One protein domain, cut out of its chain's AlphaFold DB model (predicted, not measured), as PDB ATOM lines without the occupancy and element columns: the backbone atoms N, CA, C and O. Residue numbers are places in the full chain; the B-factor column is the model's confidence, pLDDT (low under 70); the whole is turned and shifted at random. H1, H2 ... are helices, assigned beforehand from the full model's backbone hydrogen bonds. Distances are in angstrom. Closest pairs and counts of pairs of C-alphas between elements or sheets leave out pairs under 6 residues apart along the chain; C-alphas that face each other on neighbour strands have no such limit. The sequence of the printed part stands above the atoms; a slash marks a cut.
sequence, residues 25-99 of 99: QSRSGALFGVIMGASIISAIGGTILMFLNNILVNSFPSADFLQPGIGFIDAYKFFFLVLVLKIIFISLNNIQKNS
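What this domain is: This is residues 25 to 99 of the 99 residues of an uncharacterized protein of Gammaproteobacteria bacterium (UniProt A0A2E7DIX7). One long helix, H1, makes most of the longest axis, and a second helix, H2, meets it about halfway along and slants away, like the leg of a lopsided Y. H2 and the first part of H1 open as a V with free arms, while at the other end of H1 the long link, residues 60 to 71, folds back toward the place where H2 begins. The printed part has 75 residues with two named helices, H1 then H2, and no named strand; its class is all helix. The whole is only just loose, close to extended, with a radius of gyration of the C-alphas of 16.9 A, and its outline is flat, spanning 54 by 31 by 13 A.

How they stand to each other: H1, residues 27 to 59, touches H2, residues 72 to 97; the closest C-alphas, those of Gly 46 and Tyr 76, are 3.9 A apart. H1 touches H2 with residues 38 to 50 alone, and H2 touches H1 with residues 72 to 83 alone. Their lines stand at a steep tilt of 60 degrees, and they run opposite ways. In both H1 and H2 each O i to N i+4 pair is within hydrogen-bond range.

Where its parts are: H1 has 33 residues and measures 47.7 A from C-alpha 27 at (-49.004, 50.925, -46.353) to C-alpha 59 at (-19.216, 14.627, -38.107). H2 has 26 residues and measures 37.0 A, ending with C-alpha 97 at (-58.782, 28.951, -32.902).

The domain as a whole: The two C-alphas farthest apart, those of Gln 25 and Ser 62, are 56.2 A apart. Residues 25 to 37, 59 to 64 and 85 to 99 stand free. The link from H1 to H2 is long, and the printed part has no cut. The mean pLDDT of the printed part is 76.3; 19 residues are under 70, among them residues 25 to 30 and 63 to 69.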
ATOM      1  N   GLN A  25     -50.557  56.502 -42.766       53.72
ATOM      2  CA  GLN A  25     -49.479  55.561 -42.558       53.72
ATOM      3  C   GLN A  25     -49.364  54.812 -43.873       53.72
ATOM      4  O   GLN A  25     -50.232  54.016 -44.229       53.72
ATOM      5  N   SER A  26     -48.368  55.197 -44.668       57.41
ATOM      6  CA  SER A  26     -48.214  54.666 -46.008       57.41
ATOM      7  C   SER A  26     -48.029  53.162 -45.884       57.41
ATOM      8  O   SER A  26     -47.016  52.702 -45.358       57.41
ATOM      9  N   ARG A  27     -49.021  52.396 -46.349       61.16
ATOM     10  CA  ARG A  27     -49.004  50.925 -46.353       61.16
ATOM     11  C   ARG A  27     -47.733  50.384 -47.020       61.16
ATOM     12  O   ARG A  27     -47.255  49.323 -46.639       61.16
ATOM     13  N   SER A  28     -47.151  51.148 -47.950       62.94
ATOM     14  CA  SER A  28     -45.867  50.831 -48.580       62.94
ATOM     15  C   SER A  28     -44.708  50.767 -47.582       62.94
ATOM     16  O   SER A  28     -43.934  49.821 -47.636       62.94
ATOM     17  N   GLY A  29     -44.608  51.699 -46.629       68.25
ATOM     18  CA  GLY A  29     -43.528  51.705 -45.634       68.25
ATOM     19  C   GLY A  29     -43.569  50.483 -44.713       68.25
ATOM     20  O   GLY A  29     -42.529  49.919 -44.385       68.25
ATOM     21  N   ALA A  30     -44.775  50.020 -44.366       68.94
ATOM     22  CA  ALA A  30     -44.958  48.791 -43.599       68.94
ATOM     23  C   ALA A  30     -44.544  47.544 -44.402       68.94
ATOM     24  O   ALA A  30     -43.856  46.679 -43.868       68.94
ATOM     25  N   LEU A  31     -44.894  47.473 -45.693       72.75
ATOM     26  CA  LEU A  31     -44.489  46.365 -46.568       72.75
ATOM     27  C   LEU A  31     -42.968  46.304 -46.753       72.75
ATOM     28  O   LEU A  31     -42.388  45.227 -46.637       72.75
ATOM     29  N   PHE A  32     -42.307  47.445 -46.963       73.62
ATOM     30  CA  PHE A  32     -40.843  47.500 -47.052       73.62
ATOM     31  C   PHE A  32     -40.166  47.038 -45.758       73.62
ATOM     32  O   PHE A  32     -39.211  46.266 -45.819       73.62
ATOM     33  N   GLY A  33     -40.680  47.451 -44.595       74.88
ATOM     34  CA  GLY A  33     -40.161  47.006 -43.300       74.88
ATOM     35  C   GLY A  33     -40.300  45.495 -43.093       74.88
ATOM     36  O   GLY A  33     -39.356  44.850 -42.646       74.88
ATOM     37  N   VAL A  34     -41.440  44.913 -43.480       77.75
ATOM     38  CA  VAL A  34     -41.662  43.459 -43.396       77.75
ATOM     39  C   VAL A  34     -40.726  42.699 -44.334       77.75
ATOM     40  O   VAL A  34     -40.130  41.710 -43.915       77.75
ATOM     41  N   ILE A  35     -40.544  43.168 -45.571       78.69
ATOM     42  CA  ILE A  35     -39.644  42.528 -46.542       78.69
ATOM     43  C   ILE A  35     -38.194  42.584 -46.051       78.69
ATOM     44  O   ILE A  35     -37.503  41.569 -46.084       78.69
ATOM     45  N   MET A  36     -37.748  43.742 -45.556       81.19
ATOM     46  CA  MET A  36     -36.387  43.924 -45.046       81.19
ATOM     47  C   MET A  36     -36.143  43.116 -43.760       81.19
ATOM     48  O   MET A  36     -35.085  42.516 -43.586       81.19
ATOM     49  N   GLY A  37     -37.135  43.036 -42.870       80.19
ATOM     50  CA  GLY A  37     -37.065  42.175 -41.688       80.19
ATOM     51  C   GLY A  37     -36.992  40.692 -42.060       80.19
ATOM     52  O   GLY A  37     -36.157  39.960 -41.529       80.19
ATOM     53  N   ALA A  38     -37.813  40.250 -43.013       79.25
ATOM     54  CA  ALA A  38     -37.827  38.864 -43.473       79.25
ATOM     55  C   ALA A  38     -36.501  38.447 -44.129       79.25
ATOM     56  O   ALA A  38     -36.043  37.321 -43.913       79.25
ATOM     57  N   SER A  39     -35.856  39.342 -44.885       75.94
ATOM     58  CA  SER A  39     -34.554  39.065 -45.495       75.94
ATOM     59  C   SER A  39     -33.426  38.996 -44.466       75.94
ATOM     60  O   SER A  39     -32.610  38.079 -44.546       75.94
ATOM     61  N   ILE A  40     -33.407  39.864 -43.448       82.69
ATOM     62  CA  ILE A  40     -32.423  39.785 -42.350       82.69
ATOM     63  C   ILE A  40     -32.585  38.482 -41.562       82.69
ATOM     64  O   ILE A  40     -31.611  37.762 -41.340       82.69
ATOM     65  N   ILE A  41     -33.818  38.143 -41.171       83.00
ATOM     66  CA  ILE A  41     -34.099  36.904 -40.433       83.00
ATOM     67  C   ILE A  41     -33.696  35.687 -41.272       83.00
ATOM     68  O   ILE A  41     -33.127  34.732 -40.744       83.00
ATOM     69  N   SER A  42     -33.926  35.737 -42.585       79.56
ATOM     70  CA  SER A  42     -33.544  34.645 -43.480       79.56
ATOM     71  C   SER A  42     -32.046  34.546 -43.714       79.56
ATOM     72  O   SER A  42     -31.534  33.438 -43.833       79.56
ATOM     73  N   ALA A  43     -31.324  35.667 -43.705       77.94
ATOM     74  CA  ALA A  43     -29.867  35.674 -43.764       77.94
ATOM     75  C   ALA A  43     -29.270  35.003 -42.524       77.94
ATOM     76  O   ALA A  43     -28.422  34.123 -42.645       77.94
ATOM     77  N   ILE A  44     -29.767  35.354 -41.336       84.62
ATOM     78  CA  ILE A  44     -29.321  34.751 -40.074       84.62
ATOM     79  C   ILE A  44     -29.651  33.253 -40.046       84.62
ATOM     80  O   ILE A  44     -28.787  32.432 -39.741       84.62
ATOM     81  N   GLY A  45     -30.878  32.886 -40.415       80.19
ATOM     82  CA  GLY A  45     -31.304  31.490 -40.463       80.19
ATOM     83  C   GLY A  45     -30.531  30.645 -41.474       80.19
ATOM     84  O   GLY A  45     -30.128  29.526 -41.156       80.19
ATOM     85  N   GLY A  46     -30.255  31.197 -42.658       75.56
ATOM     86  CA  GLY A  46     -29.416  30.565 -43.676       75.56
ATOM     87  C   GLY A  46     -27.990  30.309 -43.182       75.56
ATOM     88  O   GLY A  46     -27.468  29.211 -43.372       75.56
ATOM     89  N   THR A  47     -27.386  31.266 -42.469       77.94
ATOM     90  CA  THR A  47     -26.059  31.090 -41.850       77.94
ATOM     91  C   THR A  47     -26.056  29.967 -40.815       77.94
ATOM     92  O   THR A  47     -25.140  29.146 -40.802       77.94
ATOM     93  N   ILE A  48     -27.086  29.888 -39.966       83.50
ATOM     94  CA  ILE A  48     -27.211  28.821 -38.960       83.50
ATOM     95  C   ILE A  48     -27.331  27.451 -39.636       83.50
ATOM     96  O   ILE A  48     -26.642  26.514 -39.241       83.50
ATOM     97  N   LEU A  49     -28.161  27.333 -40.676       80.12
ATOM     98  CA  LEU A  49     -28.302  26.101 -41.458       80.12
ATOM     99  C   LEU A  49     -26.996  25.684 -42.124       80.12
ATOM    100  O   LEU A  49     -26.645  24.510 -42.079       80.12
ATOM    101  N   MET A  50     -26.262  26.633 -42.698       78.44
ATOM    102  CA  MET A  50     -24.952  26.363 -43.283       78.44
ATOM    103  C   MET A  50     -23.964  25.861 -42.222       78.44
ATOM    104  O   MET A  50     -23.235  24.900 -42.468       78.44
ATOM    105  N   PHE A  51     -23.964  26.461 -41.030       79.50
ATOM    106  CA  PHE A  51     -23.101  26.038 -39.928       79.50
ATOM    107  C   PHE A  51     -23.455  24.630 -39.429       79.50
ATOM    108  O   PHE A  51     -22.570  23.787 -39.287       79.50
ATOM    109  N   LEU A  52     -24.745  24.342 -39.240       81.88
ATOM    110  CA  LEU A  52     -25.232  23.008 -38.877       81.88
ATOM    111  C   LEU A  52     -24.895  21.971 -39.948       81.88
ATOM    112  O   LEU A  52     -24.438  20.879 -39.619       81.88
ATOM    113  N   ASN A  53     -25.069  22.317 -41.223       79.06
ATOM    114  CA  ASN A  53     -24.717  21.435 -42.323       79.06
ATOM    115  C   ASN A  53     -23.213  21.135 -42.335       79.06
ATOM    116  O   ASN A  53     -22.816  19.987 -42.496       79.06
ATOM    117  N   ASN A  54     -22.370  22.143 -42.104       77.88
ATOM    118  CA  ASN A  54     -20.927  21.949 -42.015       77.88
ATOM    119  C   ASN A  54     -20.542  21.047 -40.827       77.88
ATOM    120  O   ASN A  54     -19.704  20.160 -40.971       77.88
ATOM    121  N   ILE A  55     -21.184  21.207 -39.664       81.00
ATOM    122  CA  ILE A  55     -20.988  20.293 -38.527       81.00
ATOM    123  C   ILE A  55     -21.373  18.863 -38.916       81.00
ATOM    124  O   ILE A  55     -20.604  17.944 -38.649       81.00
ATOM    125  N   LEU A  56     -22.529  18.666 -39.554       80.00
ATOM    126  CA  LEU A  56     -23.009  17.338 -39.944       80.00
ATOM    127  C   LEU A  56     -22.073  16.657 -40.945       80.00
ATOM    128  O   LEU A  56     -21.718  15.500 -40.740       80.00
ATOM    129  N   VAL A  57     -21.614  17.379 -41.969       79.88
ATOM    130  CA  VAL A  57     -20.663  16.861 -42.966       79.88
ATOM    131  C   VAL A  57     -19.339  16.456 -42.318       79.88
ATOM    132  O   VAL A  57     -18.823  15.379 -42.603       79.88
ATOM    133  N   ASN A  58     -18.807  17.279 -41.409       75.38
ATOM    134  CA  ASN A  58     -17.563  16.959 -40.703       75.38
ATOM    135  C   ASN A  58     -17.733  15.828 -39.676       75.38
ATOM    136  O   ASN A  58     -16.787  15.087 -39.423       75.38
ATOM    137  N   SER A  59     -18.922  15.687 -39.084       77.06
ATOM    138  CA  SER A  59     -19.216  14.627 -38.107       77.06
ATOM    139  C   SER A  59     -19.485  13.276 -38.775       77.06
ATOM    140  O   SER A  59     -19.244  12.238 -38.164       77.06
ATOM    141  N   PHE A  60     -19.961  13.278 -40.025       76.38
ATOM    142  CA  PHE A  60     -20.272  12.078 -40.804       76.38
ATOM    143  C   PHE A  60     -19.574  12.109 -42.174       76.38
ATOM    144  O   PHE A  60     -20.235  12.210 -43.207       76.38
ATOM    145  N   PRO A  61     -18.236  11.982 -42.215       68.50
ATOM    146  CA  PRO A  61     -17.473  12.090 -43.459       68.50
ATOM    147  C   PRO A  61     -17.737  10.940 -44.445       68.50
ATOM    148  O   PRO A  61     -17.482  11.093 -45.631       68.50
ATOM    149  N   SER A  62     -18.253   9.801 -43.973       71.12
ATOM    150  CA  SER A  62     -18.609   8.634 -44.800       71.12
ATOM    151  C   SER A  62     -20.026   8.701 -45.386       71.12
ATOM    152  O   SER A  62     -20.461   7.763 -46.050       71.12
ATOM    153  N   ALA A  63     -20.781   9.760 -45.091       69.31
ATOM    154  CA  ALA A  63     -22.121   9.959 -45.618       69.31
ATOM    155  C   ALA A  63     -22.053  10.736 -46.940       69.31
ATOM    156  O   ALA A  63     -22.182  11.961 -46.957       69.31
ATOM    157  N   ASP A  64     -21.899  10.013 -48.053       64.38
ATOM    158  CA  ASP A  64     -21.813  10.599 -49.403       64.38
ATOM    159  C   ASP A  64     -23.021  11.491 -49.751       64.38
ATOM    160  O   ASP A  64     -22.896  12.445 -50.507       64.38
ATOM    161  N   PHE A  65     -24.189  11.241 -49.148       68.88
ATOM    162  CA  PHE A  65     -25.405  12.037 -49.357       68.88
ATOM    163  C   PHE A  65     -25.377  13.429 -48.698       68.88
ATOM    164  O   PHE A  65     -26.256  14.245 -48.972       68.88
ATOM    165  N   LEU A  66     -24.410  13.702 -47.815       62.91
ATOM    166  CA  LEU A  66     -24.213  15.014 -47.187       62.91
ATOM    167  C   LEU A  66     -23.173  15.867 -47.937       62.91
ATOM    168  O   LEU A  66     -23.028  17.052 -47.628       62.91
ATOM    169  N   GLN A  67     -22.462  15.293 -48.916       64.06
ATOM    170  CA  GLN A  67     -21.485  15.994 -49.747       64.06
ATOM    171  C   GLN A  67     -22.005  16.217 -51.182       64.06
ATOM    172  O   GLN A  67     -22.594  15.315 -51.772       64.06
ATOM    173  N   PRO A  68     -21.748  17.386 -51.794       66.25
ATOM    174  CA  PRO A  68     -21.162  18.582 -51.196       66.25
ATOM    175  C   PRO A  68     -22.144  19.248 -50.221       66.25
ATOM    176  O   PRO A  68     -23.355  19.212 -50.417       66.25
ATOM    177  N   GLY A  69     -21.618  19.865 -49.161       67.44
ATOM    178  CA  GLY A  69     -22.454  20.556 -48.184       67.44
ATOM    179  C   GLY A  69     -23.331  21.649 -48.815       67.44
ATOM    180  O   GLY A  69     -22.987  22.227 -49.845       67.44
ATOM    181  N   ILE A  70     -24.460  21.956 -48.177       73.56
ATOM    182  CA  ILE A  70     -25.408  22.980 -48.623       73.56
ATOM    183  C   ILE A  70     -24.713  24.351 -48.650       73.56
ATOM    184  O   ILE A  70     -24.211  24.829 -47.629       73.56
ATOM    185  N   GLY A  71     -24.711  24.998 -49.818       69.31
ATOM    186  CA  GLY A  71     -24.181  26.350 -49.992       69.31
ATOM    187  C   GLY A  71     -25.053  27.416 -49.320       69.31
ATOM    188  O   GLY A  71     -26.253  27.231 -49.124       69.31
ATOM    189  N   PHE A  72     -24.467  28.578 -49.003       66.88
ATOM    190  CA  PHE A  72     -25.166  29.674 -48.312       66.88
ATOM    191  C   PHE A  72     -26.473  30.100 -49.001       66.88
ATOM    192  O   PHE A  72     -27.484  30.316 -48.340       66.88
ATOM    193  N   ILE A  73     -26.470  30.193 -50.333       72.25
ATOM    194  CA  ILE A  73     -27.642  30.609 -51.120       72.25
ATOM    195  C   ILE A  73     -28.774  29.580 -51.007       72.25
ATOM    196  O   ILE A  73     -29.944  29.958 -50.908       72.25
ATOM    197  N   ASP A  74     -28.442  28.292 -50.992       76.12
ATOM    198  CA  ASP A  74     -29.426  27.216 -50.887       76.12
ATOM    199  C   ASP A  74     -29.967  27.110 -49.460       76.12
ATOM    200  O   ASP A  74     -31.180  27.029 -49.270       76.12
ATOM    201  N   ALA A  75     -29.097  27.249 -48.455       75.75
ATOM    202  CA  ALA A  75     -29.494  27.332 -47.051       75.75
ATOM    203  C   ALA A  75     -30.403  28.545 -46.784       75.75
ATOM    204  O   ALA A  75     -31.413  28.425 -46.089       75.75
ATOM    205  N   TYR A  76     -30.093  29.700 -47.381       69.19
ATOM    206  CA  TYR A  76     -30.911  30.912 -47.305       69.19
ATOM    207  C   TYR A  76     -32.307  30.701 -47.901       69.19
ATOM    208  O   TYR A  76     -33.311  30.997 -47.250       69.19
ATOM    209  N   LYS A  77     -32.388  30.156 -49.124       76.19
ATOM    210  CA  LYS A  77     -33.669  29.867 -49.792       76.19
ATOM    211  C   LYS A  77     -34.493  28.857 -49.002       76.19
ATOM    212  O   LYS A  77     -35.695  29.055 -48.830       76.19
ATOM    213  N   PHE A  78     -33.850  27.803 -48.503       80.00
ATOM    214  CA  PHE A  78     -34.509  26.769 -47.718       80.00
ATOM    215  C   PHE A  78     -35.075  27.336 -46.415       80.00
ATOM    216  O   PHE A  78     -36.250  27.134 -46.113       80.00
ATOM    217  N   PHE A  79     -34.286  28.125 -45.681       80.12
ATOM    218  CA  PHE A  79     -34.758  28.773 -44.461       80.12
ATOM    219  C   PHE A  79     -35.917  29.735 -44.729       80.12
ATOM    220  O   PHE A  79     -36.915  29.708 -44.010       80.12
ATOM    221  N   PHE A  80     -35.811  30.559 -45.777       77.88
ATOM    222  CA  PHE A  80     -36.879  31.477 -46.168       77.88
ATOM    223  C   PHE A  80     -38.178  30.716 -46.473       77.88
ATOM    224  O   PHE A  80     -39.245  31.097 -45.994       77.88
ATOM    225  N   LEU A  81     -38.094  29.602 -47.206       86.00
ATOM    226  CA  LEU A  81     -39.248  28.764 -47.533       86.00
ATOM    227  C   LEU A  81     -39.885  28.140 -46.281       86.00
ATOM    228  O   LEU A  81     -41.105  28.201 -46.115       86.00
ATOM    229  N   VAL A  82     -39.072  27.606 -45.366       86.12
ATOM    230  CA  VAL A  82     -39.546  27.071 -44.078       86.12
ATOM    231  C   VAL A  82     -40.210  28.164 -43.237       86.12
ATOM    232  O   VAL A  82     -41.255  27.931 -42.625       86.12
ATOM    233  N   LEU A  83     -39.646  29.371 -43.228       83.50
ATOM    234  CA  LEU A  83     -40.193  30.517 -42.507       83.50
ATOM    235  C   LEU A  83     -41.555  30.939 -43.073       83.50
ATOM    236  O   LEU A  83     -42.494  31.134 -42.300       83.50
ATOM    237  N   VAL A  84     -41.691  31.018 -44.400       84.62
ATOM    238  CA  VAL A  84     -42.971  31.315 -45.066       84.62
ATOM    239  C   VAL A  84     -44.021  30.258 -44.726       84.62
ATOM    240  O   VAL A  84     -45.123  30.611 -44.303       84.62
ATOM    241  N   LEU A  85     -43.679  28.970 -44.830       88.44
ATOM    242  CA  LEU A  85     -44.584  27.878 -44.458       88.44
ATOM    243  C   LEU A  85     -45.020  27.982 -42.995       88.44
ATOM    244  O   LEU A  85     -46.209  27.879 -42.698       88.44
ATOM    245  N   LYS A  86     -44.086  28.251 -42.078       86.56
ATOM    246  CA  LYS A  86     -44.393  28.423 -40.653       86.56
ATOM    247  C   LYS A  86     -45.369  29.576 -40.415       86.56
ATOM    248  O   LYS A  86     -46.299  29.419 -39.627       86.56
ATOM    249  N   ILE A  87     -45.192  30.711 -41.095       86.44
ATOM    250  CA  ILE A  87     -46.123  31.847 -41.003       86.44
ATOM    251  C   ILE A  87     -47.516  31.445 -41.495       86.44
ATOM    252  O   ILE A  87     -48.503  31.757 -40.828       86.44
ATOM    253  N   ILE A  88     -47.606  30.722 -42.616       88.00
ATOM    254  CA  ILE A  88     -48.887  30.234 -43.148       88.00
ATOM    255  C   ILE A  88     -49.572  29.312 -42.133       88.00
ATOM    256  O   ILE A  88     -50.738  29.530 -41.809       88.00
ATOM    257  N   PHE A  89     -48.851  28.339 -41.570       90.44
ATOM    258  CA  PHE A  89     -49.396  27.427 -40.559       90.44
ATOM    259  C   PHE A  89     -49.849  28.147 -39.286       90.44
ATOM    260  O   PHE A  89     -50.917  27.841 -38.762       90.44
ATOM    261  N   ILE A  90     -49.076  29.122 -38.794       88.50
ATOM    262  CA  ILE A  90     -49.472  29.934 -37.634       88.50
ATOM    263  C   ILE A  90     -50.745  30.724 -37.946       88.50
ATOM    264  O   ILE A  90     -51.658  30.755 -37.123       88.50
ATOM    265  N   SER A  91     -50.824  31.332 -39.132       83.19
ATOM    266  CA  SER A  91     -52.000  32.085 -39.567       83.19
ATOM    267  C   SER A  91     -53.245  31.194 -39.631       83.19
ATOM    268  O   SER A  91     -54.272  31.532 -39.050       83.19
ATOM    269  N   LEU A  92     -53.133  30.011 -40.245       86.00
ATOM    270  CA  LEU A  92     -54.219  29.031 -40.328       86.00
ATOM    271  C   LEU A  92     -54.671  28.544 -38.945       86.00
ATOM    272  O   LEU A  92     -55.867  28.521 -38.669       86.00
ATOM    273  N   ASN A  93     -53.729  28.216 -38.058       87.81
ATOM    274  CA  ASN A  93     -54.039  27.778 -36.695       87.81
ATOM    275  C   ASN A  93     -54.737  28.885 -35.885       87.81
ATOM    276  O   ASN A  93     -55.678  28.620 -35.144       87.81
ATOM    277  N   ASN A  94     -54.314  30.141 -36.045       82.94
ATOM    278  CA  ASN A  94     -54.965  31.273 -35.384       82.94
ATOM    279  C   ASN A  94     -56.387  31.517 -35.910       82.94
ATOM    280  O   ASN A  94     -57.263  31.864 -35.123       82.94
ATOM    281  N   ILE A  95     -56.630  31.312 -37.209       81.44
ATOM    282  CA  ILE A  95     -57.976  31.398 -37.795       81.44
ATOM    283  C   ILE A  95     -58.865  30.275 -37.251       81.44
ATOM    284  O   ILE A  95     -59.990  30.544 -36.849       81.44
ATOM    285  N   GLN A  96     -58.355  29.041 -37.174       75.62
ATOM    286  CA  GLN A  96     -59.099  27.909 -36.610       75.62
ATOM    287  C   GLN A  96     -59.425  28.078 -35.123       75.62
ATOM    288  O   GLN A  96     -60.485  27.651 -34.693       75.62
ATOM    289  N   LYS A  97     -58.539  28.696 -34.333       73.88
ATOM    290  CA  LYS A  97     -58.782  28.951 -32.902       73.88
ATOM    291  C   LYS A  97     -59.779  30.079 -32.627       73.88
ATOM    292  O   LYS A  97     -60.319  30.134 -31.529       73.88
ATOM    293  N   ASN A  98     -59.974  30.983 -33.587       68.44
ATOM    294  CA  ASN A  98     -60.890  32.120 -33.479       68.44
ATOM    295  C   ASN A  98     -62.225  31.898 -34.220       68.44
ATOM    296  O   ASN A  98     -63.022  32.834 -34.295       68.44
ATOM    297  N   SER A  99     -62.448  30.706 -34.784       55.28
ATOM    298  CA  SER A  99     -63.711  30.283 -35.400       55.28
ATOM    299  C   SER A  99     -64.453  29.311 -34.498       55.28
ATOM    300  O   SER A  99     -65.684  29.231 -34.695       55.28
TER     301      SER A  99